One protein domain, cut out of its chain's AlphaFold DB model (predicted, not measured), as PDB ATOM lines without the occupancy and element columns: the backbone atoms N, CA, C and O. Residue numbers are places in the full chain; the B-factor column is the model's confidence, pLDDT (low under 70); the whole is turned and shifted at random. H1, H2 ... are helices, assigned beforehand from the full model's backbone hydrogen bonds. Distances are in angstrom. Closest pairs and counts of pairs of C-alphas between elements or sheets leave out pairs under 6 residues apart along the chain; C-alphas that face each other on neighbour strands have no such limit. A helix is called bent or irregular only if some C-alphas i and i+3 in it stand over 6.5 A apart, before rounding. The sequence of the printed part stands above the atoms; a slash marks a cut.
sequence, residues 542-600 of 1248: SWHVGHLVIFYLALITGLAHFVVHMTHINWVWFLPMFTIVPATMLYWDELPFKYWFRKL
ATOM      1  N   SER A 542      49.774  48.547  -7.572       87.75
ATOM      2  CA  SER A 542      49.347  47.300  -8.225       87.75
ATOM      3  C   SER A 542      50.315  46.143  -7.992       87.75
ATOM      4  O   SER A 542      49.877  45.029  -7.718       87.75
ATOM      5  N   TRP A 543      51.627  46.398  -7.985       85.12
ATOM      6  CA  TRP A 543      52.634  45.399  -7.612       85.12
ATOM      7  C   TRP A 543      52.477  44.884  -6.163       85.12
ATOM      8  O   TRP A 543      52.891  43.768  -5.850       85.12
ATOM      9  N   HIS A 544      51.857  45.672  -5.279       83.38
ATOM     10  CA  HIS A 544      51.662  45.344  -3.865       83.38
ATOM     11  C   HIS A 544      50.263  44.825  -3.490       83.38
ATOM     12  O   HIS A 544      50.138  44.261  -2.404       83.38
ATOM     13  N   VAL A 545      49.229  45.004  -4.327       90.38
ATOM     14  CA  VAL A 545      47.852  44.530  -4.036       90.38
ATOM     15  C   VAL A 545      47.118  43.858  -5.208       90.38
ATOM     16  O   VAL A 545      46.045  43.298  -5.001       90.38
ATOM     17  N   GLY A 546      47.660  43.858  -6.429       91.56
ATOM     18  CA  GLY A 546      46.987  43.294  -7.610       91.56
ATOM     19  C   GLY A 546      46.732  41.784  -7.518       91.56
ATOM     20  O   GLY A 546      45.716  41.293  -8.004       91.56
ATOM     21  N   HIS A 547      47.588  41.050  -6.803       93.38
ATOM     22  CA  HIS A 547      47.381  39.631  -6.493       93.38
ATOM     23  C   HIS A 547      46.151  39.386  -5.604       93.38
ATOM     24  O   HIS A 547      45.541  38.324  -5.704       93.38
ATOM     25  N   LEU A 548      45.755  40.362  -4.778       95.44
ATOM     26  CA  LEU A 548      44.519  40.293  -3.994       95.44
ATOM     27  C   LEU A 548      43.291  40.395  -4.902       95.44
ATOM     28  O   LEU A 548      42.339  39.655  -4.701       95.44
ATOM     29  N   VAL A 549      43.326  41.243  -5.936       94.69
ATOM     30  CA  VAL A 549      42.225  41.364  -6.911       94.69
ATOM     31  C   VAL A 549      42.018  40.050  -7.666       94.69
ATOM     32  O   VAL A 549      40.891  39.570  -7.756       94.69
ATOM     33  N   ILE A 550      43.105  39.421  -8.130       94.94
ATOM     34  CA  ILE A 550      43.062  38.100  -8.783       94.94
ATOM     35  C   ILE A 550      42.498  37.038  -7.822       94.94
ATOM     36  O   ILE A 550      41.646  36.238  -8.206       94.94
ATOM     37  N   PHE A 551      42.924  37.052  -6.556       95.75
ATOM     38  CA  PHE A 551      42.428  36.127  -5.537       95.75
ATOM     39  C   PHE A 551      40.938  36.339  -5.216       95.75
ATOM     40  O   PHE A 551      40.190  35.368  -5.132       95.75
ATOM     41  N   TYR A 552      40.477  37.587  -5.101       95.94
ATOM     42  CA  TYR A 552      39.065  37.907  -4.882       95.94
ATOM     43  C   TYR A 552      38.202  37.522  -6.090       95.94
ATOM     44  O   TYR A 552      37.109  36.994  -5.901       95.94
ATOM     45  N   LEU A 553      38.702  37.702  -7.318       96.12
ATOM     46  CA  LEU A 553      38.039  37.234  -8.536       96.12
ATOM     47  C   LEU A 553      37.893  35.708  -8.551       96.12
ATOM     48  O   LEU A 553      36.795  35.213  -8.802       96.12
ATOM     49  N   ALA A 554      38.948  34.965  -8.209       96.06
ATOM     50  CA  ALA A 554      38.887  33.509  -8.101       96.06
ATOM     51  C   ALA A 554      37.921  33.043  -6.992       96.06
ATOM     52  O   ALA A 554      37.124  32.134  -7.210       96.06
ATOM     53  N   LEU A 555      37.928  33.684  -5.817       95.56
ATOM     54  CA  LEU A 555      37.007  33.337  -4.728       95.56
ATOM     55  C   LEU A 555      35.543  33.633  -5.071       95.56
ATOM     56  O   LEU A 555      34.683  32.794  -4.819       95.56
ATOM     57  N   ILE A 556      35.245  34.801  -5.647       95.38
ATOM     58  CA  ILE A 556      33.869  35.196  -5.976       95.38
ATOM     59  C   ILE A 556      33.349  34.405  -7.188       95.38
ATOM     60  O   ILE A 556      32.180  34.033  -7.204       95.38
ATOM     61  N   THR A 557      34.207  34.048  -8.149       96.06
ATOM     62  CA  THR A 557      33.842  33.141  -9.256       96.06
ATOM     63  C   THR A 557      33.619  31.710  -8.773       96.06
ATOM     64  O   THR A 557      32.659  31.069  -9.194       96.06
ATOM     65  N   GLY A 558      34.441  31.221  -7.840       95.38
ATOM     66  CA  GLY A 558      34.208  29.944  -7.170       95.38
ATOM     67  C   GLY A 558      32.906  29.939  -6.365       95.38
ATOM     68  O   GLY A 558      32.149  28.979  -6.439       95.38
ATOM     69  N   LEU A 559      32.593  31.020  -5.645       94.00
ATOM     70  CA  LEU A 559      31.326  31.162  -4.922       94.00
ATOM     71  C   LEU A 559      30.122  31.249  -5.871       94.00
ATOM     72  O   LEU A 559      29.079  30.672  -5.577       94.00
ATOM     73  N   ALA A 560      30.269  31.912  -7.022       94.69
ATOM     74  CA  ALA A 560      29.243  31.944  -8.058       94.69
ATOM     75  C   ALA A 560      28.959  30.535  -8.598       94.69
ATOM     76  O   ALA A 560      27.821  30.078  -8.536       94.69
ATOM     77  N   HIS A 561      30.003  29.816  -9.027       94.81
ATOM     78  CA  HIS A 561      29.917  28.417  -9.448       94.81
ATOM     79  C   HIS A 561      29.240  27.540  -8.382       94.81
ATOM     80  O   HIS A 561      28.306  26.799  -8.687       94.81
ATOM     81  N   PHE A 562      29.669  27.673  -7.124       93.94
ATOM     82  CA  PHE A 562      29.127  26.934  -5.990       93.94
ATOM     83  C   PHE A 562      27.618  27.145  -5.814       93.94
ATOM     84  O   PHE A 562      26.853  26.184  -5.731       93.94
ATOM     85  N   VAL A 563      27.172  28.404  -5.785       92.56
ATOM     86  CA  VAL A 563      25.756  28.743  -5.589       92.56
ATOM     87  C   VAL A 563      24.919  28.343  -6.805       92.56
ATOM     88  O   VAL A 563      23.843  27.779  -6.618       92.56
ATOM     89  N   VAL A 564      25.407  28.546  -8.036       93.69
ATOM     90  CA  VAL A 564      24.715  28.073  -9.250       93.69
ATOM     91  C   VAL A 564      24.565  26.551  -9.224       93.69
ATOM     92  O   VAL A 564      23.488  26.048  -9.527       93.69
ATOM     93  N   HIS A 565      25.590  25.805  -8.812       90.38
ATOM     94  CA  HIS A 565      25.508  24.347  -8.719       90.38
ATOM     95  C   HIS A 565      24.543  23.865  -7.618       90.38
ATOM     96  O   HIS A 565      23.826  22.893  -7.831       90.38
ATOM     97  N   MET A 566      24.476  24.558  -6.474       88.94
ATOM     98  CA  MET A 566      23.570  24.224  -5.361       88.94
ATOM     99  C   MET A 566      22.105  24.644  -5.576       88.94
ATOM    100  O   MET A 566      21.227  24.106  -4.907       88.94
ATOM    101  N   THR A 567      21.829  25.627  -6.441       91.38
ATOM    102  CA  THR A 567      20.489  26.248  -6.565       91.38
ATOM    103  C   THR A 567      19.918  26.260  -7.985       91.38
ATOM    104  O   THR A 567      18.742  26.559  -8.164       91.38
ATOM    105  N   HIS A 568      20.742  25.983  -8.998       90.38
ATOM    106  CA  HIS A 568      20.455  26.161 -10.428       90.38
ATOM    107  C   HIS A 568      20.113  27.610 -10.852       90.38
ATOM    108  O   HIS A 568      19.668  27.851 -11.976       90.38
ATOM    109  N   ILE A 569      20.371  28.605  -9.992       93.25
ATOM    110  CA  ILE A 569      20.063  30.022 -10.245       93.25
ATOM    111  C   ILE A 569      21.167  30.673 -11.095       93.25
ATOM    112  O   ILE A 569      22.111  31.278 -10.585       93.25
ATOM    113  N   ASN A 570      21.029  30.588 -12.419       91.69
ATOM    114  CA  ASN A 570      22.046  31.042 -13.378       91.69
ATOM    115  C   ASN A 570      22.441  32.530 -13.280       91.69
ATOM    116  O   ASN A 570      23.570  32.862 -13.634       91.69
ATOM    117  N   TRP A 571      21.582  33.435 -12.784       92.69
ATOM    118  CA  TRP A 571      21.946  34.860 -12.669       92.69
ATOM    119  C   TRP A 571      23.064  35.122 -11.648       92.69
ATOM    120  O   TRP A 571      23.722  36.159 -11.710       92.69
ATOM    121  N   VAL A 572      23.362  34.167 -10.760       92.75
ATOM    122  CA  VAL A 572      24.486  34.281  -9.820       92.75
ATOM    123  C   VAL A 572      25.849  34.248 -10.541       92.75
ATOM    124  O   VAL A 572      26.837  34.732  -9.993       92.75
ATOM    125  N   TRP A 573      25.920  33.841 -11.818       92.69
ATOM    126  CA  TRP A 573      27.113  34.046 -12.656       92.69
ATOM    127  C   TRP A 573      27.489  35.520 -12.889       92.69
ATOM    128  O   TRP A 573      28.607  35.789 -13.322       92.69
ATOM    129  N   PHE A 574      26.621  36.482 -12.555       91.88
ATOM    130  CA  PHE A 574      26.961  37.910 -12.534       91.88
ATOM    131  C   PHE A 574      27.697  38.357 -11.255       91.88
ATOM    132  O   PHE A 574      28.267  39.448 -11.226       91.88
ATOM    133  N   LEU A 575      27.753  37.518 -10.211       89.75
ATOM    134  CA  LEU A 575      28.423  37.824  -8.940       89.75
ATOM    135  C   LEU A 575      29.915  38.226  -9.082       89.75
ATOM    136  O   LEU A 575      30.335  39.130  -8.360       89.75
ATOM    137  N   PRO A 576      30.725  37.677 -10.016       91.31
ATOM    138  CA  PRO A 576      32.095  38.136 -10.255       91.31
ATOM    139  C   PRO A 576      32.222  39.623 -10.609       91.31
ATOM    140  O   PRO A 576      33.268  40.204 -10.331       91.31
ATOM    141  N   MET A 577      31.183  40.292 -11.127       91.12
ATOM    142  CA  MET A 577      31.234  41.747 -11.346       91.12
ATOM    143  C   MET A 577      31.345  42.538 -10.032       91.12
ATOM    144  O   MET A 577      31.938  43.615 -10.009       91.12
ATOM    145  N   PHE A 578      30.882  41.991  -8.903       89.31
ATOM    146  CA  PHE A 578      31.038  42.630  -7.592       89.31
ATOM    147  C   PHE A 578      32.497  42.674  -7.110       89.31
ATOM    148  O   PHE A 578      32.795  43.423  -6.184       89.31
ATOM    149  N   THR A 579      33.430  41.963  -7.760       90.81
ATOM    150  CA  THR A 579      34.884  42.067  -7.502       90.81
ATOM    151  C   THR A 579      35.435  43.473  -7.747       90.81
ATOM    152  O   THR A 579      36.431  43.859  -7.130       90.81
ATOM    153  N   ILE A 580      34.741  44.276  -8.562       89.44
ATOM    154  CA  ILE A 580      35.027  45.697  -8.780       89.44
ATOM    155  C   ILE A 580      34.986  46.475  -7.453       89.44
ATOM    156  O   ILE A 580      35.775  47.400  -7.271       89.44
ATOM    157  N   VAL A 581      34.145  46.090  -6.483       89.25
ATOM    158  CA  VAL A 581      34.042  46.774  -5.181       89.25
ATOM    159  C   VAL A 581      35.310  46.598  -4.325       89.25
ATOM    160  O   VAL A 581      35.971  47.602  -4.057       89.25
ATOM    161  N   PRO A 582      35.758  45.386  -3.932       89.12
ATOM    162  CA  PRO A 582      37.005  45.245  -3.182       89.12
ATOM    163  C   PRO A 582      38.240  45.670  -3.997       89.12
ATOM    164  O   PRO A 582      39.211  46.141  -3.407       89.12
ATOM    165  N   ALA A 583      38.215  45.585  -5.335       89.25
ATOM    166  CA  ALA A 583      39.281  46.133  -6.176       89.25
ATOM    167  C   ALA A 583      39.359  47.670  -6.088       89.25
ATOM    168  O   ALA A 583      40.427  48.218  -5.816       89.25
ATOM    169  N   THR A 584      38.238  48.379  -6.246       86.62
ATOM    170  CA  THR A 584      38.197  49.847  -6.102       86.62
ATOM    171  C   THR A 584      38.509  50.300  -4.677       86.62
ATOM    172  O   THR A 584      39.162  51.326  -4.516       86.62
ATOM    173  N   MET A 585      38.170  49.515  -3.647       86.38
ATOM    174  CA  MET A 585      38.619  49.767  -2.270       86.38
ATOM    175  C   MET A 585      40.145  49.636  -2.102       86.38
ATOM    176  O   MET A 585      40.748  50.448  -1.403       86.38
ATOM    177  N   LEU A 586      40.797  48.668  -2.760       87.81
ATOM    178  CA  LEU A 586      42.263  48.522  -2.737       87.81
ATOM    179  C   LEU A 586      43.001  49.666  -3.455       87.81
ATOM    180  O   LEU A 586      44.111  50.023  -3.060       87.81
ATOM    181  N   TYR A 587      42.390  50.264  -4.481       85.44
ATOM    182  CA  TYR A 587      42.956  51.403  -5.218       85.44
ATOM    183  C   TYR A 587      42.377  52.766  -4.810       85.44
ATOM    184  O   TYR A 587      42.725  53.768  -5.428       85.44
ATOM    185  N   TRP A 588      41.551  52.833  -3.759       77.94
ATOM    186  CA  TRP A 588      40.690  53.985  -3.444       77.94
ATOM    187  C   TRP A 588      41.412  55.338  -3.370       77.94
ATOM    188  O   TRP A 588      40.844  56.364  -3.745       77.94
ATOM    189  N   ASP A 589      42.670  55.365  -2.920       65.88
ATOM    190  CA  ASP A 589      43.441  56.612  -2.855       65.88
ATOM    191  C   ASP A 589      43.872  57.173  -4.216       65.88
ATOM    192  O   ASP A 589      44.037  58.386  -4.310       65.88
ATOM    193  N   GLU A 590      44.010  56.317  -5.234       56.78
ATOM    194  CA  GLU A 590      44.483  56.687  -6.579       56.78
ATOM    195  C   GLU A 590      43.332  56.947  -7.558       56.78
ATOM    196  O   GLU A 590      43.547  57.449  -8.660       56.78
ATOM    197  N   LEU A 591      42.096  56.585  -7.191       57.53
ATOM    198  CA  LEU A 591      40.944  56.804  -8.059       57.53
ATOM    199  C   LEU A 591      40.703  58.317  -8.225       57.53
ATOM    200  O   LEU A 591      40.583  59.025  -7.219       57.53
ATOM    201  N   PRO A 592      40.539  58.837  -9.459       51.69
ATOM    202  CA  PRO A 592      40.386  60.276  -9.706       51.69
ATOM    203  C   PRO A 592      39.140  60.875  -9.034       51.69
ATOM    204  O   PRO A 592      39.096  62.075  -8.760       51.69
ATOM    205  N   PHE A 593      38.167  60.040  -8.650       48.41
ATOM    206  CA  PHE A 593      37.075  60.415  -7.751       48.41
ATOM    207  C   PHE A 593      37.549  61.044  -6.435       48.41
ATOM    208  O   PHE A 593      36.876  61.937  -5.934       48.41
ATOM    209  N   LYS A 594      38.703  60.660  -5.874       47.41
ATOM    210  CA  LYS A 594      39.235  61.275  -4.647       47.41
ATOM    211  C   LYS A 594      39.733  62.703  -4.889       47.41
ATOM    212  O   LYS A 594      39.555  63.550  -4.018       47.41
ATOM    213  N   TYR A 595      40.278  62.998  -6.072       52.53
ATOM    214  CA  TYR A 595      40.577  64.369  -6.507       52.53
ATOM    215  C   TYR A 595      39.280  65.164  -6.714       52.53
ATOM    216  O   TYR A 595      39.130  66.251  -6.157       52.53
ATOM    217  N   TRP A 596      38.291  64.576  -7.399       50.19
ATOM    218  CA  TRP A 596      36.974  65.185  -7.620       50.19
ATOM    219  C   TRP A 596      36.241  65.499  -6.304       50.19
ATOM    220  O   TRP A 596      35.860  66.641  -6.073       50.19
ATOM    221  N   PHE A 597      36.143  64.551  -5.365       53.19
ATOM    222  CA  PHE A 597      35.551  64.774  -4.039       53.19
ATOM    223  C   PHE A 597      36.356  65.741  -3.159       53.19
ATOM    224  O   PHE A 597      35.778  66.414  -2.306       53.19
ATOM    225  N   ARG A 598      37.676  65.854  -3.356       52.91
ATOM    226  CA  ARG A 598      38.511  66.867  -2.685       52.91
ATOM    227  C   ARG A 598      38.321  68.266  -3.287       52.91
ATOM    228  O   ARG A 598      38.541  69.234  -2.570       52.91
ATOM    229  N   LYS A 599      37.852  68.360  -4.540       51.41
ATOM    230  CA  LYS A 599      37.397  69.595  -5.205       51.41
ATOM    231  C   LYS A 599      35.935  69.945  -4.861       51.41
ATOM    232  O   LYS A 599      35.619  71.118  -4.726       51.41
ATOM    233  N   LEU A 600      35.069  68.943  -4.653       50.69
ATOM    234  CA  LEU A 600      33.673  69.109  -4.208       50.69
ATOM    235  C   LEU A 600      33.524  69.438  -2.715       50.69
ATOM    236  O   LEU A 600      32.503  69.991  -2.318       50.69
TER     237      LEU A 600
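AT A GLANCE: This is residues 542 to 600 of the 1248 residues of an uncharacterized protein of Jaminaea rosea (UniProt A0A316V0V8). Two long helices, H1 and H2, lie side by side and run opposite ways as a long helical hairpin, and a short third helix, H3, sticks out past the end of H2 as a tail. The hairpin turns at residues 568 and 569, and residues 588 to 600, which stand free, carry the length on beyond the body. The printed part has 59 residues with three named helices, in the order H1, H2, H3 along the chain, and no named strand; the class is all helix. The whole is loose, with a radius of gyration of the C-alphas of 15.0 A. Its outline is flat, spanning 47 by 27 by 8 A along the three main axes.

HOW THE PARTS SIT: Start at the first printed residue and go along H1, residues 542 to 567, to its last C-alpha; there a tight link of 2 residues takes you to H2, residues 570 to 586. H1 and H2 form a helical hairpin, two helices that follow each other in the chain, touch and run opposite ways. Look at Thr 557 and Pro 576 to find where they touch: these are their closest C-alphas, 5.4 A apart. In the two helices 24 pairs of C-alphas are within 8 A, and the centres are 8.3 A apart. Their lines stand at a shallow tilt of 21 degrees. Past H2, a tight link of 5 residues leads to H3, residues 592 to 600. H3 touches no helix: it is apart from H1, and it is apart from H2 although the two follow each other in the chain. In the backbone of H3 every pair of O i and N i+4 is within hydrogen-bond range. In H1 19 of 22 such pairs are within range, and in H2 4 of 13, where 10 of 14 pairs of O i and N i+3 are within range.

IN THESE COORDINATES: Find C-alpha 542 at (49.347, 47.300, -8.225); from there H1, the longest helix with 26 residues, runs 35.8 A to C-alpha 567 at (20.489, 26.248, -6.565). On this way x falls from one printed end of H1 to the other, and y falls with it. H1 is irregular near its beginning, where C-alphas 544 and 547 are 7.6 A apart. Next find C-alpha 570 at (22.046, 31.042, -13.378), where H2 begins; its 17 residues run 28.8 A to C-alpha 586, and now x and y rise from the first C-alpha to the last. H2 is irregular, but only just: C-alphas 573 and 576 are 6.9 A apart. H3 has 9 residues, from Pro 592 to Leu 600, and measures 12.4 A from first to last C-alpha. It ends at C-alpha 600, at (33.673, 69.109, -4.208).

THE WHOLE: Look for the two C-alphas farthest apart and you come to Met 566, in H1, and Lys 599, in H3, 47.4 A from each other. The first and last printed C-alphas, those of Ser 542 and Leu 600, are 27.2 A apart. Without residues 588 to 600, of which 592 to 600 belong to H3, the body has 46 residues and spans 37 by 13 by 8 A, with a radius of gyration of 11.9 A. The printed part has no cut, and both links are tight. In the B-factor column the mean pLDDT of the printed part is 83.6. The model's confidence is low, with pLDDT under 70, at 12 residues, 589 to 600, of which 592 to 600 belong to H3; the mean pLDDT is 93 in H1, 90 in H2 and 51 in H3.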